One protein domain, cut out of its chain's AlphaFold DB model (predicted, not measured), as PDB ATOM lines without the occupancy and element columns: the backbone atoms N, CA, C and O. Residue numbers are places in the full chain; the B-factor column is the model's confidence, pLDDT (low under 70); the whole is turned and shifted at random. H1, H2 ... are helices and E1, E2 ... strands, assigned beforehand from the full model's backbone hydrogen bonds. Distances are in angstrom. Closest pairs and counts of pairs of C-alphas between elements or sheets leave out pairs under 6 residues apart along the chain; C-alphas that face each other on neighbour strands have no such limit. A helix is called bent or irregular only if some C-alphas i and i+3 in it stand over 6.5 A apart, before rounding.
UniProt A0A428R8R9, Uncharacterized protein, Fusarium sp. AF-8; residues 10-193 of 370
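What this domain is: This is residues 10 to 193 of the 370 residues of an uncharacterized protein of Fusarium sp. AF-8 (UniProt A0A428R8R9). A strongly twisted sheet rolls most of the way round into a small, loosely closed barrel built of E4 to E9, with a gap left between E5 and E6, while the short E1 is paired to E7; the long hairpin of E2 and E3 runs on from this body. The small helix H2 packs on the barrel wall at E7, H1 sits beside E2, and residues 22 to 60, with no named element, wind past the hairpin and the barrel. The printed part has 184 residues, of which 78, under half, are in named elements; along the chain these come as H1, E1 to E9, then H2, and the class is mostly strand. The seven-strand sheet is branched and its neighbours are antiparallel, as are E2 and E3. The whole is compact, with a radius of gyration of the C-alphas of 16.1 A and spans of 52 by 37 by 36 A.

Where its parts are: In the branched sheet, E7 is residues 143 to 151, 24.2 A from first to last C-alpha; E8 is 159 to 168, 27.0 A; and E9 is 173 to 182, 26.3 A. E9 bends by 62 degrees at residue 177, and its C-alpha 182 is at (176.807, 180.312, 150.624). E4 is residues 94 to 100, 19.3 A; E5 is 106 to 109; E6 is 125 to 128; E1 is 61 to 63. E2, residues 66 to 74, and E3, residues 83 to 91, are each 23.4 A long; E2 bends by 52 degrees at residue 69. H1, residues 15 to 21, begins at C-alpha 15 at (161.215, 173.504, 130.855); it is irregular, with C-alphas 16 and 19 8.3 A apart. H2, residues 187 to 192, ends at C-alpha 192 at (162.201, 186.609, 152.331).

How they stand to each other: E7 has three neighbours: E1, beside residues 148 to 151, and E4, beside residues 143 to 146, lie on one side of it, and E8 on the other side. N 62 and O 150 are 2.9 A apart between E1 and E7, and N 95 and O 145 are 2.9 A apart between E4 and E7. E7, E8 and E9 form a meander, each strand the antiparallel neighbour of the one before, through the hairpins E7 and E8, with N 144 and O 164 2.8 A apart, and E8 and E9, with N 161 and O 180 2.9 A apart. With E6 they make a Greek key, four strands in a row whose first is the antiparallel neighbour of the fourth; N 127 and O 179 are 2.8 A apart between E6 and E9. In the hairpin E4 and E5, N 98 and O 108 are 2.9 A apart. The closest C-alphas of the edge strands E5 and E6, those of Lys 106 and His 125, are 8.0 A apart. E1 runs on into E2 at 65 degrees. The hairpin E2 and E3 has N 68 and O 89 2.9 A apart, and E3 and E9 are near each other. H2 is on the branched sheet at a height over the sheet of 7.4 A, over none of its strands; its closest C-alphas to E7 are those of Phe 191 and Ile 147, 6.2 A. H1 only grazes this sheet with residues 19 to 20, and the C-alphas of Glu 19 and Lys 66, its closest to E2, are 6.2 A apart. Every O i to N i+4 pair of H2 is within hydrogen-bond range; H1 has 1 of 3, and 3 of 4 O i to N i+3 pairs.

The domain as a whole: The C-alphas farthest apart, those of Glu 77 and Glu 119, are 53.2 A apart. The printed part has no cut. The long links are H1 to E1, E5 to E6 and E6 to E7; in the first, residues 25 to 26 pair with 52 to 53, antiparallel. The mean pLDDT of the printed part is 88.9; residues 57 to 59, 102 to 103, 136 to 141 and 154 are under 70.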
ATOM      1  N   VAL A  10     164.307 174.914 126.206       93.50
ATOM      2  CA  VAL A  10     164.199 176.349 126.471       93.50
ATOM      3  C   VAL A  10     165.598 176.937 126.628       93.50
ATOM      4  O   VAL A  10     166.185 176.887 127.707       93.50
ATOM      5  N   ALA A  11     166.136 177.492 125.536       92.81
ATOM      6  CA  ALA A  11     167.419 178.205 125.494       92.81
ATOM      7  C   ALA A  11     168.539 177.505 126.297       92.81
ATOM      8  O   ALA A  11     169.082 178.063 127.248       92.81
ATOM      9  N   GLY A  12     168.858 176.257 125.956       91.00
ATOM     10  CA  GLY A  12     169.916 175.481 126.617       91.00
ATOM     11  C   GLY A  12     169.469 174.688 127.843       91.00
ATOM     12  O   GLY A  12     170.254 173.906 128.372       91.00
ATOM     13  N   MET A  13     168.235 174.858 128.305       92.81
ATOM     14  CA  MET A  13     167.689 174.176 129.480       92.81
ATOM     15  C   MET A  13     166.404 173.429 129.125       92.81
ATOM     16  O   MET A  13     165.916 173.508 127.999       92.81
ATOM     17  N   TRP A  14     165.865 172.691 130.089       92.38
ATOM     18  CA  TRP A  14     164.606 171.964 129.957       92.38
ATOM     19  C   TRP A  14     163.525 172.659 130.774       92.38
ATOM     20  O   TRP A  14     163.799 173.142 131.875       92.38
ATOM     21  N   ARG A  15     162.307 172.754 130.232       93.00
ATOM     22  CA  ARG A  15     161.215 173.504 130.855       93.00
ATOM     23  C   ARG A  15     160.831 172.942 132.221       93.00
ATOM     24  O   ARG A  15     160.510 173.740 133.099       93.00
ATOM     25  N   GLY A  16     160.873 171.624 132.403       90.94
ATOM     26  CA  GLY A  16     160.543 170.946 133.657       90.94
ATOM     27  C   GLY A  16     161.467 171.295 134.824       90.94
ATOM     28  O   GLY A  16     161.012 171.282 135.962       90.94
ATOM     29  N   ASP A  17     162.713 171.680 134.533       89.38
ATOM     30  CA  ASP A  17     163.741 172.017 135.528       89.38
ATOM     31  C   ASP A  17     164.253 173.459 135.380       89.38
ATOM     32  O   ASP A  17     165.344 173.786 135.845       89.38
ATOM     33  N   LEU A  18     163.501 174.349 134.726       93.56
ATOM     34  CA  LEU A  18     164.004 175.672 134.346       93.56
ATOM     35  C   LEU A  18     164.389 176.535 135.560       93.56
ATOM     36  O   LEU A  18     165.412 177.218 135.525       93.56
ATOM     37  N   GLU A  19     163.623 176.479 136.651       94.31
ATOM     38  CA  GLU A  19     163.917 177.164 137.915       94.31
ATOM     39  C   GLU A  19     165.278 176.763 138.493       94.31
ATOM     40  O   GLU A  19     166.041 177.627 138.923       94.31
ATOM     41  N   LEU A  20     165.600 175.467 138.479       92.19
ATOM     42  CA  LEU A  20     166.898 174.961 138.925       92.19
ATOM     43  C   LEU A  20     167.984 175.255 137.888       92.19
ATOM     44  O   LEU A  20     169.091 175.660 138.241       92.19
ATOM     45  N   GLY A  21     167.654 175.086 136.609       92.69
ATOM     46  CA  GLY A  21     168.538 175.318 135.479       92.69
ATOM     47  C   GLY A  21     169.115 176.724 135.503       92.69
ATOM     48  O   GLY A  21     170.316 176.874 135.323       92.69
ATOM     49  N   MET A  22     168.310 177.738 135.838       94.69
ATOM     50  CA  MET A  22     168.734 179.136 135.984       94.69
ATOM     51  C   MET A  22     169.691 179.407 137.154       94.69
ATOM     52  O   MET A  22     170.074 180.555 137.342       94.69
ATOM     53  N   LEU A  23     170.093 178.414 137.946       94.94
ATOM     54  CA  LEU A  23     171.043 178.579 139.053       94.94
ATOM     55  C   LEU A  23     172.462 178.094 138.689       94.94
ATOM     56  O   LEU A  23     173.274 177.829 139.571       94.94
ATOM     57  N   TRP A  24     172.766 177.981 137.391       94.75
ATOM     58  CA  TRP A  24     174.115 177.728 136.867       94.75
ATOM     59  C   TRP A  24     175.104 178.860 137.203       94.75
ATOM     60  O   TRP A  24     174.686 179.996 137.419       94.75
ATOM     61  N   CYS A  25     176.408 178.588 137.172       93.12
ATOM     62  CA  CYS A  25     177.467 179.599 137.265       93.12
ATOM     63  C   CYS A  25     178.668 179.283 136.364       93.12
ATOM     64  O   CYS A  25     178.734 178.219 135.745       93.12
ATOM     65  N   ILE A  26     179.624 180.208 136.296       89.88
ATOM     66  CA  ILE A  26     180.953 179.978 135.717       89.88
ATOM     67  C   ILE A  26     181.954 179.954 136.865       89.88
ATOM     68  O   ILE A  26     181.948 180.842 137.715       89.88
ATOM     69  N   ASP A  27     182.794 178.924 136.906       80.50
ATOM     70  CA  ASP A  27     183.823 178.787 137.939       80.50
ATOM     71  C   ASP A  27     185.119 179.452 137.477       80.50
ATOM     72  O   ASP A  27     185.901 178.876 136.713       80.50
ATOM     73  N   GLY A  28     185.292 180.700 137.909       76.50
ATOM     74  CA  GLY A  28     186.405 181.557 137.523       76.50
ATOM     75  C   GLY A  28     186.392 181.964 136.046       76.50
ATOM     76  O   GLY A  28     185.630 181.464 135.221       76.50
ATOM     77  N   PHE A  29     187.289 182.884 135.688       80.50
ATOM     78  CA  PHE A  29     187.362 183.417 134.323       80.50
ATOM     79  C   PHE A  29     188.446 182.783 133.445       80.50
ATOM     80  O   PHE A  29     188.736 183.276 132.355       80.50
ATOM     81  N   GLN A  30     189.043 181.662 133.865       76.44
ATOM     82  CA  GLN A  30     190.040 180.974 133.042       76.44
ATOM     83  C   GLN A  30     189.399 180.427 131.757       76.44
ATOM     84  O   GLN A  30     188.658 179.445 131.775       76.44
ATOM     85  N   GLY A  31     189.690 181.081 130.631       76.81
ATOM     86  CA  GLY A  31     189.090 180.761 129.333       76.81
ATOM     87  C   GLY A  31     187.648 181.254 129.165       76.81
ATOM     88  O   GLY A  31     187.006 180.892 128.180       76.81
ATOM     89  N   ALA A  32     187.140 182.061 130.101       84.69
ATOM     90  CA  ALA A  32     185.877 182.765 129.945       84.69
ATOM     91  C   ALA A  32     186.098 184.123 129.265       84.69
ATOM     92  O   ALA A  32     187.163 184.729 129.380       84.69
ATOM     93  N   SER A  33     185.085 184.612 128.559       86.25
ATOM     94  CA  SER A  33     185.138 185.911 127.883       86.25
ATOM     95  C   SER A  33     183.746 186.501 127.739       86.25
ATOM     96  O   SER A  33     182.775 185.754 127.603       86.25
ATOM     97  N   THR A  34     183.640 187.823 127.658       87.31
ATOM     98  CA  THR A  34     182.377 188.456 127.278       87.31
ATOM     99  C   THR A  34     182.082 188.183 125.799       87.31
ATOM    100  O   THR A  34     182.923 188.470 124.943       87.31
ATOM    101  N   PRO A  35     180.912 187.616 125.453       87.44
ATOM    102  CA  PRO A  35     180.529 187.439 124.058       87.44
ATOM    103  C   PRO A  35     180.412 188.789 123.339       87.44
ATOM    104  O   PRO A  35     179.714 189.688 123.795       87.44
ATOM    105  N   THR A  36     181.031 188.907 122.164       87.19
ATOM    106  CA  THR A  36     180.986 190.131 121.339       87.19
ATOM    107  C   THR A  36     179.695 190.277 120.533       87.19
ATOM    108  O   THR A  36     179.419 191.337 119.979       87.19
ATOM    109  N   THR A  37     178.910 189.206 120.422       89.88
ATOM    110  CA  THR A  37     177.642 189.160 119.687       89.88
ATOM    111  C   THR A  37     176.580 188.471 120.529       89.88
ATOM    112  O   THR A  37     176.893 187.538 121.268       89.88
ATOM    113  N   TYR A  38     175.320 188.881 120.374       90.38
ATOM    114  CA  TYR A  38     174.191 188.226 121.035       90.38
ATOM    115  C   TYR A  38     174.103 186.739 120.654       90.38
ATOM    116  O   TYR A  38     174.246 186.387 119.483       90.38
ATOM    117  N   ARG A  39     173.861 185.871 121.645       90.00
ATOM    118  CA  ARG A  39     173.745 184.409 121.462       90.00
ATOM    119  C   ARG A  39     172.450 183.843 122.036       90.00
ATOM    120  O   ARG A  39     171.834 182.979 121.421       90.00
ATOM    121  N   ALA A  40     172.076 184.310 123.223       94.12
ATOM    122  CA  ALA A  40     170.898 183.875 123.953       94.12
ATOM    123  C   ALA A  40     170.512 184.931 125.008       94.12
ATOM    124  O   ALA A  40     171.319 185.815 125.316       94.12
ATOM    125  N   PRO A  41     169.301 184.853 125.585       95.44
ATOM    126  CA  PRO A  41     168.906 185.683 126.719       95.44
ATOM    127  C   PRO A  41     169.827 185.486 127.928       95.44
ATOM    128  O   PRO A  41     170.289 184.380 128.178       95.44
ATOM    129  N   THR A  42     170.035 186.525 128.738       95.00
ATOM    130  CA  THR A  42     171.046 186.534 129.819       95.00
ATOM    131  C   THR A  42     170.774 185.539 130.951       95.00
ATOM    132  O   THR A  42     171.665 185.236 131.729       95.00
ATOM    133  N   TRP A  43     169.546 185.027 131.071       95.38
ATOM    134  CA  TRP A  43     169.204 183.968 132.030       95.38
ATOM    135  C   TRP A  43     169.653 182.567 131.571       95.38
ATOM    136  O   TRP A  43     169.714 181.637 132.378       95.38
ATOM    137  N   SER A  44     169.982 182.405 130.287       94.94
ATOM    138  CA  SER A  44     170.478 181.160 129.709       94.94
ATOM    139  C   SER A  44     171.995 181.064 129.820       94.94
ATOM    140  O   SER A  44     172.709 182.007 129.490       94.94
ATOM    141  N   TRP A  45     172.503 179.881 130.170       93.69
ATOM    142  CA  TRP A  45     173.943 179.612 130.163       93.69
ATOM    143  C   TRP A  45     174.563 179.711 128.767       93.69
ATOM    144  O   TRP A  45     175.763 179.951 128.638       93.69
ATOM    145  N   MET A  46     173.761 179.586 127.703       92.75
ATOM    146  CA  MET A  46     174.228 179.777 126.328       92.75
ATOM    147  C   MET A  46     174.625 181.228 126.031       92.75
ATOM    148  O   MET A  46     175.297 181.480 125.027       92.75
ATOM    149  N   ALA A  47     174.205 182.179 126.872       92.38
ATOM    150  CA  ALA A  47     174.620 183.569 126.759       92.38
ATOM    151  C   ALA A  47     176.094 183.760 127.130       92.38
ATOM    152  O   ALA A  47     176.691 184.729 126.677       92.38
ATOM    153  N   SER A  48     176.699 182.839 127.885       91.00
ATOM    154  CA  SER A  48     178.075 182.964 128.364       91.00
ATOM    155  C   SER A  48     179.097 182.187 127.527       91.00
ATOM    156  O   SER A  48     178.777 181.312 126.714       91.00
ATOM    157  N   VAL A  49     180.374 182.523 127.724       90.31
ATOM    158  CA  VAL A  49     181.530 181.784 127.201       90.31
ATOM    159  C   VAL A  49     182.404 181.403 128.388       90.31
ATOM    160  O   VAL A  49     182.872 182.283 129.101       90.31
ATOM    161  N   GLY A  50     182.611 180.106 128.603       87.94
ATOM    162  CA  GLY A  50     183.397 179.585 129.721       87.94
ATOM    163  C   GLY A  50     182.932 178.194 130.146       87.94
ATOM    164  O   GLY A  50     182.036 177.605 129.534       87.94
ATOM    165  N   ARG A  51     183.545 177.657 131.206       90.19
ATOM    166  CA  ARG A  51     183.106 176.401 131.822       90.19
ATOM    167  C   ARG A  51     181.881 176.665 132.696       90.19
ATOM    168  O   ARG A  51     182.005 177.210 133.788       90.19
ATOM    169  N   VAL A  52     180.718 176.244 132.209       90.88
ATOM    170  CA  VAL A  52     179.452 176.331 132.945       90.88
ATOM    171  C   VAL A  52     179.344 175.174 133.933       90.88
ATOM    172  O   VAL A  52     179.517 174.012 133.561       90.88
ATOM    173  N   TRP A  53     179.003 175.501 135.171       91.00
ATOM    174  CA  TRP A  53     178.637 174.559 136.217       91.00
ATOM    175  C   TRP A  53     177.133 174.663 136.478       91.00
ATOM    176  O   TRP A  53     176.645 175.753 136.781       91.00
ATOM    177  N   PRO A  54     176.369 173.569 136.338       88.88
ATOM    178  CA  PRO A  54     174.953 173.575 136.679       88.88
ATOM    179  C   PRO A  54     174.767 173.675 138.197       88.88
ATOM    180  O   PRO A  54     175.639 173.263 138.964       88.88
ATOM    181  N   ALA A  55     173.603 174.155 138.638       79.62
ATOM    182  CA  ALA A  55     173.199 173.942 140.023       79.62
ATOM    183  C   ALA A  55     173.054 172.441 140.282       79.62
ATOM    184  O   ALA A  55     172.439 171.730 139.485       79.62
ATOM    185  N   GLU A  56     173.645 171.959 141.373       73.00
ATOM    186  CA  GLU A  56     173.726 170.530 141.658       73.00
ATOM    187  C   GLU A  56     172.320 169.917 141.809       73.00
ATOM    188  O   GLU A  56     171.593 170.265 142.747       73.00
ATOM    189  N   PRO A  57     171.920 168.976 140.928       61.47
ATOM    190  CA  PRO A  57     170.607 168.331 141.007       61.47
ATOM    191  C   PRO A  57     170.441 167.467 142.259       61.47
ATOM    192  O   PRO A  57     169.322 167.156 142.646       61.47
ATOM    193  N   MET A  58     171.556 167.071 142.881       57.38
ATOM    194  CA  MET A  58     171.584 166.206 144.062       57.38
ATOM    195  C   MET A  58     171.290 166.939 145.374       57.38
ATOM    196  O   MET A  58     171.232 166.283 146.406       57.38
ATOM    197  N   MET A  59     171.138 168.264 145.347       69.81
ATOM    198  CA  MET A  59     170.783 169.056 146.520       69.81
ATOM    199  C   MET A  59     169.264 169.222 146.573       69.81
ATOM    200  O   MET A  59     168.718 170.111 145.915       69.81
ATOM    201  N   ASP A  60     168.555 168.397 147.334       81.12
ATOM    202  CA  ASP A  60     167.134 168.613 147.605       81.12
ATOM    203  C   ASP A  60     166.936 169.938 148.355       81.12
ATOM    204  O   ASP A  60     167.745 170.359 149.188       81.12
ATOM    205  N   GLY A  61     165.851 170.646 148.050       85.25
ATOM    206  CA  GLY A  61     165.608 171.944 148.662       85.25
ATOM    207  C   GLY A  61     164.310 172.608 148.245       85.25
ATOM    208  O   GLY A  61     163.605 172.154 147.342       85.25
ATOM    209  N   LEU A  62     164.011 173.722 148.902       89.81
ATOM    210  CA  LEU A  62     162.855 174.558 148.609       89.81
ATOM    211  C   LEU A  62     163.221 175.574 147.526       89.81
ATOM    212  O   LEU A  62     164.179 176.328 147.689       89.81
ATOM    213  N   SER A  63     162.456 175.594 146.434       92.31
ATOM    214  CA  SER A  63     162.563 176.630 145.403       92.31
ATOM    215  C   SER A  63     161.708 177.844 145.774       92.31
ATOM    216  O   SER A  63     160.564 177.697 146.205       92.31
ATOM    217  N   PHE A  64     162.268 179.037 145.592       95.50
ATOM    218  CA  PHE A  64     161.650 180.330 145.911       95.50
ATOM    219  C   PHE A  64     161.423 181.208 144.677       95.50
ATOM    220  O   PHE A  64     160.974 182.352 144.793       95.50
ATOM    221  N   ILE A  65     161.689 180.656 143.494       96.06
ATOM    222  CA  ILE A  65     161.385 181.274 142.210       96.06
ATOM    223  C   ILE A  65     160.445 180.393 141.406       96.06
ATOM    224  O   ILE A  65     160.406 179.177 141.575       96.06
ATOM    225  N   LYS A  66     159.679 181.019 140.521       97.19
ATOM    226  CA  LYS A  66     158.802 180.326 139.584       97.19
ATOM    227  C   LYS A  66     158.802 181.026 138.240       97.19
ATOM    228  O   LYS A  66     158.552 182.232 138.171       97.19
ATOM    229  N   VAL A  67     159.024 180.265 137.175       96.75
ATOM    230  CA  VAL A  67     158.945 180.774 135.807       96.75
ATOM    231  C   VAL A  67     157.505 180.686 135.324       96.75
ATOM    232  O   VAL A  67     156.954 179.611 135.084       96.75
ATOM    233  N   GLU A  68     156.866 181.839 135.159       96.31
ATOM    234  CA  GLU A  68     155.455 181.898 134.774       96.31
ATOM    235  C   GLU A  68     155.268 181.850 133.267       96.31
ATOM    236  O   GLU A  68     154.370 181.179 132.761       96.31
ATOM    237  N   LYS A  69     156.122 182.567 132.537       95.12
ATOM    238  CA  LYS A  69     156.062 182.689 131.080       95.12
ATOM    239  C   LYS A  69     157.467 182.725 130.519       95.12
ATOM    240  O   LYS A  69     158.364 183.271 131.153       95.12
ATOM    241  N   VAL A  70     157.628 182.154 129.334       96.44
ATOM    242  CA  VAL A  70     158.850 182.242 128.538       96.44
ATOM    243  C   VAL A  70     158.437 182.620 127.127       96.44
ATOM    244  O   VAL A  70     157.452 182.095 126.612       96.44
ATOM    245  N   HIS A  71     159.194 183.527 126.531       95.62
ATOM    246  CA  HIS A  71     159.088 183.918 125.135       95.62
ATOM    247  C   HIS A  71     160.469 183.803 124.501       95.62
ATOM    248  O   HIS A  71     161.446 184.304 125.062       95.62
ATOM    249  N   LEU A  72     160.551 183.150 123.345       96.06
ATOM    250  CA  LEU A  72     161.788 182.958 122.594       96.06
ATOM    251  C   LEU A  72     161.549 183.312 121.129       96.06
ATOM    252  O   LEU A  72     160.614 182.810 120.506       96.06
ATOM    253  N   ASP A  73     162.428 184.145 120.583       94.81
ATOM    254  CA  ASP A  73     162.443 184.505 119.171       94.81
ATOM    255  C   ASP A  73     163.578 183.743 118.488       94.81
ATOM    256  O   ASP A  73     164.753 184.003 118.752       94.81
ATOM    257  N   TYR A  74     163.251 182.804 117.604       93.44
ATOM    258  CA  TYR A  74     164.242 181.982 116.908       93.44
ATOM    259  C   TYR A  74     164.730 182.645 115.614       93.44
ATOM    260  O   TYR A  74     164.008 183.395 114.950       93.44
ATOM    261  N   VAL A  75     165.983 182.377 115.231       91.81
ATOM    262  CA  VAL A  75     166.536 182.838 113.944       91.81
ATOM    263  C   VAL A  75     165.878 182.111 112.774       91.81
ATOM    264  O   VAL A  75     165.663 182.718 111.720       91.81
ATOM    265  N   THR A  76     165.569 180.835 112.990       91.62
ATOM    266  CA  THR A  76     165.030 179.858 112.040       91.62
ATOM    267  C   THR A  76     163.819 179.144 112.645       91.62
ATOM    268  O   THR A  76     163.512 179.340 113.813       91.62
ATOM    269  N   GLU A  77     163.159 178.271 111.884       89.69
ATOM    270  CA  GLU A  77     162.069 177.421 112.403       89.69
ATOM    271  C   GLU A  77     162.552 176.308 113.354       89.69
ATOM    272  O   GLU A  77     161.746 175.717 114.070       89.69
ATOM    273  N   ASP A  78     163.860 176.024 113.379       88.00
ATOM    274  CA  ASP A  78     164.467 175.095 114.335       88.00
ATOM    275  C   ASP A  78     164.424 175.652 115.769       88.00
ATOM    276  O   ASP A  78     165.161 176.581 116.113       88.00
ATOM    277  N   THR A  79     163.579 175.052 116.613       85.31
ATOM    278  CA  THR A  79     163.385 175.429 118.022       85.31
ATOM    279  C   THR A  79     164.527 174.994 118.940       85.31
ATOM    280  O   THR A  79     164.527 175.325 120.124       85.31
ATOM    281  N   TRP A  80     165.523 174.275 118.424       86.25
ATOM    282  CA  TRP A  80     166.777 173.975 119.128       86.25
ATOM    283  C   TRP A  80     167.943 174.834 118.626       86.25
ATOM    284  O   TRP A  80     169.068 174.711 119.114       86.25
ATOM    285  N   GLY A  81     167.676 175.700 117.646       84.88
ATOM    286  CA  GLY A  81     168.661 176.527 116.972       84.88
ATOM    287  C   GLY A  81     168.964 177.853 117.674       84.88
ATOM    288  O   GLY A  81     168.684 178.075 118.852       84.88
ATOM    289  N   MET A  82     169.573 178.764 116.914       88.38
ATOM    290  CA  MET A  82     169.978 180.084 117.403       88.38
ATOM    291  C   MET A  82     168.780 180.987 117.722       88.38
ATOM    292  O   MET A  82     167.770 180.987 117.014       88.38
ATOM    293  N   LEU A  83     168.948 181.831 118.740       93.50
ATOM    294  CA  LEU A  83     167.951 182.799 119.188       93.50
ATOM    295  C   LEU A  83     168.289 184.210 118.688       93.50
ATOM    296  O   LEU A  83     169.446 184.626 118.692       93.50
ATOM    297  N   ARG A  84     167.263 184.960 118.285       93.75
ATOM    298  CA  ARG A  84     167.302 186.414 118.053       93.75
ATOM    299  C   ARG A  84     167.035 187.203 119.327       93.75
ATOM    300  O   ARG A  84     167.492 188.334 119.448       93.75
ATOM    301  N   GLY A  85     166.267 186.621 120.240       93.94
ATOM    302  CA  GLY A  85     165.749 187.303 121.412       93.94
ATOM    303  C   GLY A  85     165.018 186.341 122.336       93.94
ATOM    304  O   GLY A  85     164.738 185.193 121.986       93.94
ATOM    305  N   GLY A  86     164.707 186.819 123.532       94.94
ATOM    306  CA  GLY A  86     163.864 186.083 124.454       94.94
ATOM    307  C   GLY A  86     163.843 186.696 125.841       94.94
ATOM    308  O   GLY A  86     164.778 187.379 126.260       94.94
ATOM    309  N   TRP A  87     162.764 186.432 126.557       96.25
ATOM    310  CA  TRP A  87     162.535 186.902 127.914       96.25
ATOM    311  C   TRP A  87     161.712 185.872 128.682       96.25
ATOM    312  O   TRP A  87     161.091 184.976 128.108       96.25
ATOM    313  N   LEU A  88     161.717 185.996 130.002       96.94
ATOM    314  CA  LEU A  88     160.845 185.219 130.866       96.94
ATOM    315  C   LEU A  88     160.257 186.110 131.954       96.94
ATOM    316  O   LEU A  88     160.842 187.129 132.316       96.94
ATOM    317  N   HIS A  89     159.093 185.722 132.462       96.94
ATOM    318  CA  HIS A  89     158.526 186.308 133.670       96.94
ATOM    319  C   HIS A  89     158.872 185.422 134.854       96.94
ATOM    320  O   HIS A  89     158.440 184.266 134.925       96.94
ATOM    321  N   LEU A  90     159.652 185.988 135.770       96.69
ATOM    322  CA  LEU A  90     160.086 185.333 136.989       96.69
ATOM    323  C   LEU A  90     159.315 185.900 138.175       96.69
ATOM    324  O   LEU A  90     159.333 187.105 138.418       96.69
ATOM    325  N   ARG A  91     158.666 185.024 138.936       97.12
ATOM    326  CA  ARG A  91     158.080 185.362 140.232       97.12
ATOM    327  C   ARG A  91     159.011 184.897 141.343       97.12
ATOM    328  O   ARG A  91     159.466 183.758 141.308       97.12
ATOM    329  N   GLY A  92     159.229 185.745 142.344       95.75
ATOM    330  CA  GLY A  92     160.006 185.438 143.545       95.75
ATOM    331  C   GLY A  92     160.176 186.669 144.439       95.75
ATOM    332  O   GLY A  92     159.557 187.706 144.197       95.75
ATOM    333  N   HIS A  93     161.016 186.559 145.470       96.12
ATOM    334  CA  HIS A  93     161.291 187.652 146.409       96.12
ATOM    335  C   HIS A  93     162.459 188.509 145.919       96.12
ATOM    336  O   HIS A  93     163.619 188.133 146.075       96.12
ATOM    337  N   LEU A  94     162.146 189.660 145.325       95.50
ATOM    338  CA  LEU A  94     163.144 190.615 144.852       95.50
ATOM    339  C   LEU A  94     163.588 191.539 145.997       95.50
ATOM    340  O   LEU A  94     162.753 192.152 146.665       95.50
ATOM    341  N   LYS A  95     164.898 191.669 146.220       95.31
ATOM    342  CA  LYS A  95     165.485 192.558 147.235       95.31
ATOM    343  C   LYS A  95     166.552 193.446 146.601       95.31
ATOM    344  O   LYS A  95     167.184 193.054 145.622       95.31
ATOM    345  N   LYS A  96     166.751 194.648 147.150       94.31
ATOM    346  CA  LYS A  96     167.810 195.550 146.686       94.31
ATOM    347  C   LYS A  96     169.164 194.997 147.114       94.31
ATOM    348  O   LYS A  96     169.315 194.564 148.259       94.31
ATOM    349  N   LEU A  97     170.131 195.049 146.210       93.81
ATOM    350  CA  LEU A  97     171.479 194.545 146.411       93.81
ATOM    351  C   LEU A  97     172.496 195.684 146.309       93.81
ATOM    352  O   LEU A  97     172.364 196.594 145.494       93.81
ATOM    353  N   SER A  98     173.530 195.613 147.131       92.25
ATOM    354  CA  SER A  98     174.763 196.372 146.963       92.25
ATOM    355  C   SER A  98     175.939 195.426 147.161       92.25
ATOM    356  O   SER A  98     175.875 194.524 148.000       92.25
ATOM    357  N   LEU A  99     176.983 195.620 146.364       90.12
ATOM    358  CA  LEU A  99     178.210 194.837 146.420       90.12
ATOM    359  C   LEU A  99     179.347 195.769 146.841       90.12
ATOM    360  O   LEU A  99     179.443 196.880 146.330       90.12
ATOM    361  N   ILE A 100     180.152 195.349 147.812       86.56
ATOM    362  CA  ILE A 100     181.273 196.134 148.350       86.56
ATOM    363  C   ILE A 100     182.541 195.310 148.165       86.56
ATOM    364  O   ILE A 100     182.549 194.163 148.611       86.56
ATOM    365  N   ASP A 101     183.597 195.878 147.579       74.25
ATOM    366  CA  ASP A 101     184.853 195.147 147.376       74.25
ATOM    367  C   ASP A 101     186.109 196.027 147.480       74.25
ATOM    368  O   ASP A 101     186.191 197.060 146.821       74.25
ATOM    369  N   PRO A 102     187.074 195.651 148.337       59.50
ATOM    370  CA  PRO A 102     188.480 195.998 148.116       59.50
ATOM    371  C   PRO A 102     189.447 194.803 147.924       59.50
ATOM    372  O   PRO A 102     190.607 195.061 147.635       59.50
ATOM    373  N   ASP A 103     189.021 193.544 148.092       64.06
ATOM    374  CA  ASP A 103     189.831 192.308 147.941       64.06
ATOM    375  C   ASP A 103     188.974 191.018 147.718       64.06
ATOM    376  O   ASP A 103     189.519 189.988 147.315       64.06
ATOM    377  N   ASP A 104     187.667 191.044 148.027       78.56
ATOM    378  CA  ASP A 104     186.643 190.020 147.741       78.56
ATOM    379  C   ASP A 104     185.217 190.614 147.902       78.56
ATOM    380  O   ASP A 104     184.938 191.369 148.849       78.56
ATOM    381  N   TRP A 105     184.280 190.241 147.022       86.44
ATOM    382  CA  TRP A 105     182.947 190.849 146.964       86.44
ATOM    383  C   TRP A 105     182.056 190.470 148.152       86.44
ATOM    384  O   TRP A 105     181.644 189.321 148.327       86.44
ATOM    385  N   LYS A 106     181.622 191.477 148.916       89.56
ATOM    386  CA  LYS A 106     180.656 191.317 150.012       89.56
ATOM    387  C   LYS A 106     179.254 191.717 149.595       89.56
ATOM    388  O   LYS A 106     179.025 192.793 149.042       89.56
ATOM    389  N   MET A 107     178.295 190.869 149.951       92.25
ATOM    390  CA  MET A 107     176.890 191.064 149.617       92.25
ATOM    391  C   MET A 107     176.150 191.844 150.710       92.25
ATOM    392  O   MET A 107     176.142 191.444 151.875       92.25
ATOM    393  N   VAL A 108     175.481 192.933 150.330       92.56
ATOM    394  CA  VAL A 108     174.620 193.744 151.202       92.56
ATOM    395  C   VAL A 108     173.198 193.731 150.648       92.56
ATOM    396  O   VAL A 108     172.938 194.229 149.555       92.56
ATOM    397  N   VAL A 109     172.254 193.175 151.406       93.50
ATOM    398  CA  VAL A 109     170.846 193.038 151.008       93.50
ATOM    399  C   VAL A 109     170.002 194.010 151.819       93.50
ATOM    400  O   VAL A 109     170.027 194.000 153.051       93.50
ATOM    401  N   ASN A 110     169.264 194.887 151.133       92.12
ATOM    402  CA  ASN A 110     168.470 195.956 151.752       92.12
ATOM    403  C   ASN A 110     169.253 196.750 152.822       92.12
ATOM    404  O   ASN A 110     168.730 197.057 153.898       92.12
ATOM    405  N   GLY A 111     170.527 197.046 152.541       89.19
ATOM    406  CA  GLY A 111     171.409 197.818 153.420       89.19
ATOM    407  C   GLY A 111     172.020 197.045 154.593       89.19
ATOM    408  O   GLY A 111     172.647 197.667 155.442       89.19
ATOM    409  N   VAL A 112     171.853 195.719 154.675       90.12
ATOM    410  CA  VAL A 112     172.531 194.891 155.685       90.12
ATOM    411  C   VAL A 112     173.422 193.855 155.034       90.12
ATOM    412  O   VAL A 112     173.003 193.133 154.133       90.12
ATOM    413  N   GLN A 113     174.664 193.816 155.502       92.44
ATOM    414  CA  GLN A 113     175.653 192.857 155.050       92.44
ATOM    415  C   GLN A 113     175.222 191.440 155.426       92.44
ATOM    416  O   GLN A 113     174.773 191.188 156.544       92.44
ATOM    417  N   VAL A 114     175.347 190.520 154.475       93.31
ATOM    418  CA  VAL A 114     175.036 189.111 154.690       93.31
ATOM    419  C   VAL A 114     176.213 188.451 155.401       93.31
ATOM    420  O   VAL A 114     177.324 188.412 154.878       93.31
ATOM    421  N   GLU A 115     175.960 187.937 156.601       91.88
ATOM    422  CA  GLU A 115     176.933 187.187 157.398       91.88
ATOM    423  C   GLU A 115     176.756 185.680 157.182       91.88
ATOM    424  O   GLU A 115     175.625 185.195 157.059       91.88
ATOM    425  N   ALA A 116     177.862 184.932 157.193       89.88
ATOM    426  CA  ALA A 116     177.807 183.480 157.307       89.88
ATOM    427  C   ALA A 116     177.194 183.055 158.649       89.88
ATOM    428  O   ALA A 116     177.263 183.771 159.652       89.88
ATOM    429  N   ARG A 117     176.581 181.870 158.668       88.06
ATOM    430  CA  ARG A 117     175.939 181.318 159.868       88.06
ATOM    431  C   ARG A 117     176.922 181.060 161.000       88.06
ATOM    432  O   ARG A 117     176.611 181.358 162.152       88.06
ATOM    433  N   THR A 118     178.098 180.544 160.674       85.19
ATOM    434  CA  THR A 118     179.214 180.375 161.601       85.19
ATOM    435  C   THR A 118     180.522 180.756 160.914       85.19
ATOM    436  O   THR A 118     180.595 180.812 159.693       85.19
ATOM    437  N   GLU A 119     181.592 180.956 161.686       82.00
ATOM    438  CA  GLU A 119     182.937 181.229 161.147       82.00
ATOM    439  C   GLU A 119     183.501 180.089 160.279       82.00
ATOM    440  O   GLU A 119     184.470 180.282 159.551       82.00
ATOM    441  N   ARG A 120     182.918 178.888 160.378       82.94
ATOM    442  CA  ARG A 120     183.310 177.708 159.594       82.94
ATOM    443  C   ARG A 120     182.463 177.527 158.338       82.94
ATOM    444  O   ARG A 120     182.800 176.686 157.509       82.94
ATOM    445  N   ASP A 121     181.362 178.264 158.231       84.62
ATOM    446  CA  ASP A 121     180.454 178.180 157.102       84.62
ATOM    447  C   ASP A 121     180.960 179.015 155.927       84.62
ATOM    448  O   ASP A 121     181.656 180.019 156.081       84.62
ATOM    449  N   VAL A 122     180.585 178.589 154.725       82.94
ATOM    450  CA  VAL A 122     180.975 179.268 153.491       82.94
ATOM    451  C   VAL A 122     180.242 180.609 153.407       82.94
ATOM    452  O   VAL A 122     179.007 180.650 153.381       82.94
ATOM    453  N   ASN A 123     181.010 181.702 153.347       88.81
ATOM    454  CA  ASN A 123     180.491 183.040 153.052       88.81
ATOM    455  C   ASN A 123     179.747 183.059 151.711       88.81
ATOM    456  O   ASN A 123     179.943 182.197 150.856       88.81
ATOM    457  N   MET A 124     178.901 184.070 151.512       92.06
ATOM    458  CA  MET A 124     178.272 184.281 150.211       92.06
ATOM    459  C   MET A 124     179.344 184.613 149.172       92.06
ATOM    460  O   MET A 124     179.874 185.717 149.176       92.06
ATOM    461  N   HIS A 125     179.631 183.666 148.284       91.69
ATOM    462  CA  HIS A 125     180.529 183.862 147.156       91.69
ATOM    463  C   HIS A 125     179.721 184.225 145.912       91.69
ATOM    464  O   HIS A 125     178.709 183.579 145.614       91.69
ATOM    465  N   ILE A 126     180.182 185.235 145.178       91.56
ATOM    466  CA  ILE A 126     179.528 185.751 143.975       91.56
ATOM    467  C   ILE A 126     180.212 185.176 142.740       91.56
ATOM    468  O   ILE A 126     181.431 185.157 142.627       91.56
ATOM    469  N   PHE A 127     179.407 184.674 141.815       92.62
ATOM    470  CA  PHE A 127     179.843 184.143 140.534       92.62
ATOM    471  C   PHE A 127     179.182 184.969 139.440       92.62
ATOM    472  O   PHE A 127     177.970 184.873 139.235       92.62
ATOM    473  N   PHE A 128     179.969 185.790 138.759       92.75
ATOM    474  CA  PHE A 128     179.497 186.611 137.653       92.75
ATOM    475  C   PHE A 128     179.423 185.811 136.344       92.75
ATOM    476  O   PHE A 128     180.220 184.905 136.096       92.75
ATOM    477  N   ASP A 129     178.469 186.166 135.485       92.62
ATOM    478  CA  ASP A 129     178.218 185.459 134.223       92.62
ATOM    479  C   ASP A 129     179.234 185.822 133.117       92.62
ATOM    480  O   ASP A 129     179.381 185.064 132.151       92.62
ATOM    481  N   THR A 130     179.930 186.964 133.231       89.12
ATOM    482  CA  THR A 130     181.020 187.404 132.334       89.12
ATOM    483  C   THR A 130     182.082 188.220 133.093       89.12
ATOM    484  O   THR A 130     181.751 188.793 134.130       89.12
ATOM    485  N   PRO A 131     183.327 188.331 132.587       85.69
ATOM    486  CA  PRO A 131     184.362 189.165 133.211       85.69
ATOM    487  C   PRO A 131     183.960 190.639 133.356       85.69
ATOM    488  O   PRO A 131     184.204 191.247 134.390       85.69
ATOM    489  N   ASP A 132     183.263 191.209 132.369       83.88
ATOM    490  CA  ASP A 132     182.831 192.615 132.428       83.88
ATOM    491  C   ASP A 132     181.774 192.857 133.518       83.88
ATOM    492  O   ASP A 132     181.570 193.984 133.967       83.88
ATOM    493  N   ASN A 133     181.078 191.807 133.969       81.69
ATOM    494  CA  ASN A 133     180.156 191.928 135.094       81.69
ATOM    495  C   ASN A 133     180.877 192.131 136.434       81.69
ATOM    496  O   ASN A 133     180.237 192.629 137.357       81.69
ATOM    497  N   GLU A 134     182.156 191.767 136.538       79.88
ATOM    498  CA  GLU A 134     182.981 191.971 137.733       79.88
ATOM    499  C   GLU A 134     183.514 193.410 137.823       79.88
ATOM    500  O   GLU A 134     183.716 193.929 138.915       79.88
ATOM    501  N   THR A 135     183.714 194.092 136.693       70.38
ATOM    502  CA  THR A 135     184.338 195.422 136.681       70.38
ATOM    503  C   THR A 135     183.412 196.530 137.201       70.38
ATOM    504  O   THR A 135     182.250 196.610 136.802       70.38
ATOM    505  N   ASP A 136     183.973 197.390 138.060       61.12
ATOM    506  CA  ASP A 136     183.459 198.685 138.540       61.12
ATOM    507  C   ASP A 136     181.981 198.690 139.002       61.12
ATOM    508  O   ASP A 136     181.076 199.183 138.327       61.12
ATOM    509  N   LYS A 137     181.728 198.120 140.193       66.12
ATOM    510  CA  LYS A 137     180.421 198.155 140.891       66.12
ATOM    511  C   LYS A 137     180.371 199.148 142.052       66.12
ATOM    512  O   LYS A 137     179.424 199.117 142.839       66.12
ATOM    513  N   GLU A 138     181.357 200.038 142.161       57.53
ATOM    514  CA  GLU A 138     181.536 200.930 143.316       57.53
ATOM    515  C   GLU A 138     180.404 201.961 143.492       57.53
ATOM    516  O   GLU A 138     180.324 202.622 144.526       57.53
ATOM    517  N   SER A 139     179.500 202.106 142.517       57.28
ATOM    518  CA  SER A 139     178.483 203.161 142.521       57.28
ATOM    519  C   SER A 139     177.101 202.731 142.014       57.28
ATOM    520  O   SER A 139     176.584 203.427 141.154       57.28
ATOM    521  N   GLU A 140     176.441 201.659 142.498       61.31
ATOM    522  CA  GLU A 140     175.115 201.325 141.919       61.31
ATOM    523  C   GLU A 140     173.915 201.004 142.846       61.31
ATOM    524  O   GLU A 140     173.934 200.041 143.615       61.31
ATOM    525  N   PRO A 141     172.790 201.753 142.695       63.47
ATOM    526  CA  PRO A 141     171.475 201.425 143.251       63.47
ATOM    527  C   PRO A 141     170.650 200.443 142.394       63.47
ATOM    528  O   PRO A 141     169.551 200.088 142.823       63.47
ATOM    529  N   ASN A 142     171.147 200.023 141.223       89.56
ATOM    530  CA  ASN A 142     170.402 199.239 140.224       89.56
ATOM    531  C   ASN A 142     170.574 197.723 140.354       89.56
ATOM    532  O   ASN A 142     170.040 196.970 139.536       89.56
ATOM    533  N   LEU A 143     171.304 197.257 141.366       93.88
ATOM    534  CA  LEU A 143     171.463 195.834 141.614       93.88
ATOM    535  C   LEU A 143     170.345 195.306 142.507       93.88
ATOM    536  O   LEU A 143     169.930 195.917 143.496       93.88
ATOM    537  N   TYR A 144     169.887 194.115 142.161       95.88
ATOM    538  CA  TYR A 144     168.866 193.380 142.880       95.88
ATOM    539  C   TYR A 144     169.278 191.921 143.010       95.88
ATOM    540  O   TYR A 144     170.105 191.403 142.260       95.88
ATOM    541  N   CYS A 145     168.679 191.239 143.972       96.94
ATOM    542  CA  CYS A 145     168.833 189.808 144.122       96.94
ATOM    543  C   CYS A 145     167.485 189.124 144.328       96.94
ATOM    544  O   CYS A 145     166.519 189.734 144.794       96.94
ATOM    545  N   MET A 146     167.425 187.848 143.959       97.38
ATOM    546  CA  MET A 146     166.256 187.003 144.174       97.38
ATOM    547  C   MET A 146     166.709 185.627 144.641       97.38
ATOM    548  O   MET A 146     167.488 184.961 143.961       97.38
ATOM    549  N   ILE A 147     166.240 185.198 145.810       96.44
ATOM    550  CA  ILE A 147     166.557 183.863 146.315       96.44
ATOM    551  C   ILE A 147     165.895 182.806 145.433       96.44
ATOM    552  O   ILE A 147     164.685 182.823 145.238       96.44
ATOM    553  N   GLY A 148     166.707 181.907 144.883       95.31
ATOM    554  CA  GLY A 148     166.276 180.826 144.005       95.31
ATOM    555  C   GLY A 148     165.962 179.547 144.765       95.31
ATOM    556  O   GLY A 148     164.915 178.939 144.543       95.31
ATOM    557  N   LYS A 149     166.858 179.136 145.669       93.75
ATOM    558  CA  LYS A 149     166.752 177.857 146.382       93.75
ATOM    559  C   LYS A 149     167.407 177.902 147.760       93.75
ATOM    560  O   LYS A 149     168.449 178.535 147.917       93.75
ATOM    561  N   ILE A 150     166.824 177.181 148.718       92.88
ATOM    562  CA  ILE A 150     167.455 176.814 149.996       92.88
ATOM    563  C   ILE A 150     167.583 175.292 150.040       92.88
ATOM    564  O   ILE A 150     166.585 174.585 149.893       92.88
ATOM    565  N   VAL A 151     168.802 174.798 150.238       91.00
ATOM    566  CA  VAL A 151     169.126 173.371 150.340       91.00
ATOM    567  C   VAL A 151     168.746 172.844 151.724       91.00
ATOM    568  O   VAL A 151     168.997 173.502 152.736       91.00
ATOM    569  N   THR A 152     168.138 171.660 151.771       86.56
ATOM    570  CA  THR A 152     167.590 171.055 152.998       86.56
ATOM    571  C   THR A 152     168.235 169.718 153.376       86.56
ATOM    572  O   THR A 152     167.746 169.056 154.286       86.56
ATOM    573  N   ASP A 153     169.281 169.282 152.670       80.75
ATOM    574  CA  ASP A 153     169.876 167.948 152.817       80.75
ATOM    575  C   ASP A 153     171.381 167.971 153.173       80.75
ATOM    576  O   ASP A 153     171.752 168.453 154.240       80.75
ATOM    577  N   LEU A 154     172.261 167.422 152.324       68.94
ATOM    578  CA  LEU A 154     173.703 167.264 152.544       68.94
ATOM    579  C   LEU A 154     174.424 168.597 152.794       68.94
ATOM    580  O   LEU A 154     175.481 168.605 153.421       68.94
ATOM    581  N   TYR A 155     173.837 169.708 152.341       72.44
ATOM    582  CA  TYR A 155     174.332 171.069 152.556       72.44
ATOM    583  C   TYR A 155     173.244 171.968 153.150       72.44
ATOM    584  O   TYR A 155     172.957 173.049 152.632       72.44
ATOM    585  N   GLU A 156     172.598 171.497 154.219       82.94
ATOM    586  CA  GLU A 156     171.488 172.195 154.871       82.94
ATOM    587  C   GLU A 156     171.797 173.676 155.155       82.94
ATOM    588  O   GLU A 156     172.722 174.040 155.886       82.94
ATOM    589  N   GLY A 157     170.964 174.555 154.602       85.12
ATOM    590  CA  GLY A 157     171.092 176.001 154.748       85.12
ATOM    591  C   GLY A 157     171.932 176.684 153.675       85.12
ATOM    592  O   GLY A 157     171.972 177.915 153.673       85.12
ATOM    593  N   MET A 158     172.556 175.942 152.753       91.06
ATOM    594  CA  MET A 158     173.134 176.542 151.553       91.06
ATOM    595  C   MET A 158     172.027 177.196 150.728       91.06
ATOM    596  O   MET A 158     170.978 176.598 150.478       91.06
ATOM    597  N   VAL A 159     172.264 178.428 150.293       93.88
ATOM    598  CA  VAL A 159     171.333 179.179 149.452       93.88
ATOM    599  C   VAL A 159     171.932 179.461 148.089       93.88
ATOM    600  O   VAL A 159     173.139 179.653 147.958       93.88
ATOM    601  N   PHE A 160     171.061 179.537 147.091       95.25
ATOM    602  CA  PHE A 160     171.374 180.011 145.750       95.25
ATOM    603  C   PHE A 160     170.543 181.254 145.475       95.25
ATOM    604  O   PHE A 160     169.317 181.239 145.623       95.25
ATOM    605  N   VAL A 161     171.207 182.331 145.078       97.00
ATOM    606  CA  VAL A 161     170.607 183.649 144.889       97.00
ATOM    607  C   VAL A 161     170.963 184.149 143.497       97.00
ATOM    608  O   VAL A 161     172.131 184.178 143.135       97.00
ATOM    609  N   LEU A 162     169.970 184.556 142.714       97.81
ATOM    610  CA  LEU A 162     170.185 185.235 141.439       97.81
ATOM    611  C   LEU A 162     170.672 186.661 141.695       97.81
ATOM    612  O   LEU A 162     170.096 187.362 142.530       97.81
ATOM    613  N   VAL A 163     171.678 187.097 140.941       96.31
ATOM    614  CA  VAL A 163     172.171 188.477 140.929       96.31
ATOM    615  C   VAL A 163     171.687 189.146 139.647       96.31
ATOM    616  O   VAL A 163     171.932 188.665 138.535       96.31
ATOM    617  N   LEU A 164     170.951 190.241 139.813       96.38
ATOM    618  CA  LEU A 164     170.195 190.906 138.763       96.38
ATOM    619  C   LEU A 164     170.576 192.386 138.682       96.38
ATOM    620  O   LEU A 164     170.768 193.054 139.694       96.38
ATOM    621  N   GLU A 165     170.613 192.901 137.465       94.31
ATOM    622  CA  GLU A 165     170.816 194.306 137.138       94.31
ATOM    623  C   GLU A 165     169.521 194.855 136.533       94.31
ATOM    624  O   GLU A 165     168.959 194.265 135.605       94.31
ATOM    625  N   LEU A 166     169.008 195.957 137.075       94.38
ATOM    626  CA  LEU A 166     167.818 196.619 136.551       94.38
ATOM    627  C   LEU A 166     168.157 197.342 135.242       94.38
ATOM    628  O   LEU A 166     168.968 198.260 135.228       94.38
ATOM    629  N   VAL A 167     167.485 196.958 134.157       92.44
ATOM    630  CA  VAL A 167     167.663 197.558 132.823       92.44
ATOM    631  C   VAL A 167     166.586 198.602 132.541       92.44
ATOM    632  O   VAL A 167     166.865 199.644 131.957       92.44
ATOM    633  N   ASN A 168     165.343 198.332 132.948       91.38
ATOM    634  CA  ASN A 168     164.228 199.257 132.778       91.38
ATOM    635  C   ASN A 168     163.305 199.204 134.004       91.38
ATOM    636  O   ASN A 168     162.662 198.184 134.265       91.38
ATOM    637  N   GLY A 169     163.253 200.315 134.745       87.62
ATOM    638  CA  GLY A 169     162.447 200.465 135.959       87.62
ATOM    639  C   GLY A 169     160.940 200.547 135.719       87.62
ATOM    640  O   GLY A 169     160.178 200.110 136.575       87.62
ATOM    641  N   GLU A 170     160.500 201.048 134.564       89.62
ATOM    642  CA  GLU A 170     159.073 201.174 134.235       89.62
ATOM    643  C   GLU A 170     158.443 199.809 133.961       89.62
ATOM    644  O   GLU A 170     157.321 199.528 134.378       89.62
ATOM    645  N   THR A 171     159.185 198.937 133.276       90.00
ATOM    646  CA  THR A 171     158.728 197.595 132.902       90.00
ATOM    647  C   THR A 171     159.154 196.517 133.895       90.00
ATOM    648  O   THR A 171     158.771 195.360 133.728       90.00
ATOM    649  N   GLY A 172     159.975 196.855 134.897       92.06
ATOM    650  CA  GLY A 172     160.575 195.876 135.806       92.06
ATOM    651  C   GLY A 172     161.428 194.847 135.060       92.06
ATOM    652  O   GLY A 172     161.356 193.652 135.337       92.06
ATOM    653  N   THR A 173     162.183 195.288 134.052       95.75
ATOM    654  CA  THR A 173     163.034 194.407 133.245       95.75
ATOM    655  C   THR A 173     164.433 194.334 133.828       95.75
ATOM    656  O   THR A 173     165.095 195.356 134.020       95.75
ATOM    657  N   PHE A 174     164.891 193.105 134.047       96.44
ATOM    658  CA  PHE A 174     166.187 192.808 134.637       96.44
ATOM    659  C   PHE A 174     167.046 191.982 133.688       96.44
ATOM    660  O   PHE A 174     166.554 191.111 132.967       96.44
ATOM    661  N   LYS A 175     168.350 192.221 133.756       94.38
ATOM    662  CA  LYS A 175     169.388 191.362 133.208       94.38
ATOM    663  C   LYS A 175     169.957 190.514 134.339       94.38
ATOM    664  O   LYS A 175     170.256 191.023 135.414       94.38
ATOM    665  N   ARG A 176     170.134 189.219 134.096       96.00
ATOM    666  CA  ARG A 176     170.925 188.370 134.993       96.00
ATOM    667  C   ARG A 176     172.407 188.650 134.746       96.00
ATOM    668  O   ARG A 176     172.818 188.741 133.589       96.00
ATOM    669  N   ILE A 177     173.164 188.817 135.825       94.12
ATOM    670  CA  ILE A 177     174.608 189.077 135.769       94.12
ATOM    671  C   ILE A 177     175.435 188.068 136.569       94.12
ATOM    672  O   ILE A 177     176.662 188.136 136.538       94.12
ATOM    673  N   GLY A 178     174.785 187.162 137.298       94.69
ATOM    674  CA  GLY A 178     175.460 186.138 138.077       94.69
ATOM    675  C   GLY A 178     174.543 185.425 139.061       94.69
ATOM    676  O   GLY A 178     173.323 185.626 139.085       94.69
ATOM    677  N   ILE A 179     175.168 184.632 139.923       95.81
ATOM    678  CA  ILE A 179     174.557 184.067 141.125       95.81
ATOM    679  C   ILE A 179     175.448 184.312 142.341       95.81
ATOM    680  O   ILE A 179     176.648 184.533 142.216       95.81
ATOM    681  N   ALA A 180     174.878 184.197 143.532       94.75
ATOM    682  CA  ALA A 180     175.619 184.066 144.773       94.75
ATOM    683  C   ALA A 180     175.214 182.771 145.482       94.75
ATOM    684  O   ALA A 180     174.039 182.387 145.460       94.75
ATOM    685  N   ARG A 181     176.174 182.102 146.128       93.62
ATOM    686  CA  ARG A 181     175.911 180.921 146.964       93.62
ATOM    687  C   ARG A 181     176.740 180.923 148.238       93.62
ATOM    688  O   ARG A 181     177.871 181.397 148.241       93.62
ATOM    689  N   GLY A 182     176.177 180.376 149.306       93.31
ATOM    690  CA  GLY A 182     176.807 180.312 150.624       93.31
ATOM    691  C   GLY A 182     175.809 179.869 151.686       93.31
ATOM    692  O   GLY A 182     174.675 179.516 151.361       93.31
ATOM    693  N   VAL A 183     176.218 179.887 152.952       94.06
ATOM    694  CA  VAL A 183     175.373 179.506 154.094       94.06
ATOM    695  C   VAL A 183     175.178 180.734 154.994       94.06
ATOM    696  O   VAL A 183     175.956 180.961 155.927       94.06
ATOM    697  N   PRO A 184     174.165 181.575 154.717       94.25
ATOM    698  CA  PRO A 184     173.911 182.782 155.488       94.25
ATOM    699  C   PRO A 184     173.354 182.445 156.876       94.25
ATOM    700  O   PRO A 184     172.695 181.420 157.086       94.25
ATOM    701  N   LYS A 185     173.568 183.358 157.822       93.06
ATOM    702  CA  LYS A 185     173.104 183.249 159.210       93.06
ATOM    703  C   LYS A 185     171.602 183.074 159.342       93.06
ATOM    704  O   LYS A 185     171.165 182.173 160.052       93.06
ATOM    705  N   ASP A 186     170.834 183.886 158.624       90.81
ATOM    706  CA  ASP A 186     169.376 183.801 158.590       90.81
ATOM    707  C   ASP A 186     168.869 184.056 157.158       90.81
ATOM    708  O   ASP A 186     168.702 185.214 156.755       90.81
ATOM    709  N   PRO A 187     168.687 183.002 156.339       91.19
ATOM    710  CA  PRO A 187     168.264 183.159 154.952       91.19
ATOM    711  C   PRO A 187     166.841 183.710 154.828       91.19
ATOM    712  O   PRO A 187     166.569 184.492 153.915       91.19
ATOM    713  N   GLU A 188     165.935 183.354 155.741       89.62
ATOM    714  CA  GLU A 188     164.545 183.810 155.686       89.62
ATOM    715  C   GLU A 188     164.458 185.306 155.991       89.62
ATOM    716  O   GLU A 188     163.861 186.068 155.225       89.62
ATOM    717  N   LEU A 189     165.129 185.761 157.051       90.19
ATOM    718  CA  LEU A 189     165.171 187.177 157.404       90.19
ATOM    719  C   LEU A 189     165.899 188.018 156.349       90.19
ATOM    720  O   LEU A 189     165.512 189.158 156.090       90.19
ATOM    721  N   THR A 190     166.949 187.470 155.736       93.06
ATOM    722  CA  THR A 190     167.760 188.197 154.750       93.06
ATOM    723  C   THR A 190     167.033 188.344 153.416       93.06
ATOM    724  O   THR A 190     167.032 189.430 152.832       93.06
ATOM    725  N   PHE A 191     166.403 187.271 152.924       93.81
ATOM    726  CA  PHE A 191     165.913 187.208 151.544       93.81
ATOM    727  C   PHE A 191     164.396 187.202 151.400       93.81
ATOM    728  O   PHE A 191     163.893 187.617 150.358       93.81
ATOM    729  N   LEU A 192     163.654 186.765 152.418       91.75
ATOM    730  CA  LEU A 192     162.201 186.609 152.331       91.75
ATOM    731  C   LEU A 192     161.469 187.719 153.089       91.75
ATOM    732  O   LEU A 192     160.519 188.288 152.554       91.75
ATOM    733  N   ALA A 193     161.942 188.096 154.278       87.50
ATOM    734  CA  ALA A 193     161.259 189.064 155.132       87.50
ATOM    735  C   ALA A 193     161.145 190.464 154.499       87.50
ATOM    736  O   ALA A 193     162.112 191.037 153.980       87.50
TER     737      ALA A 193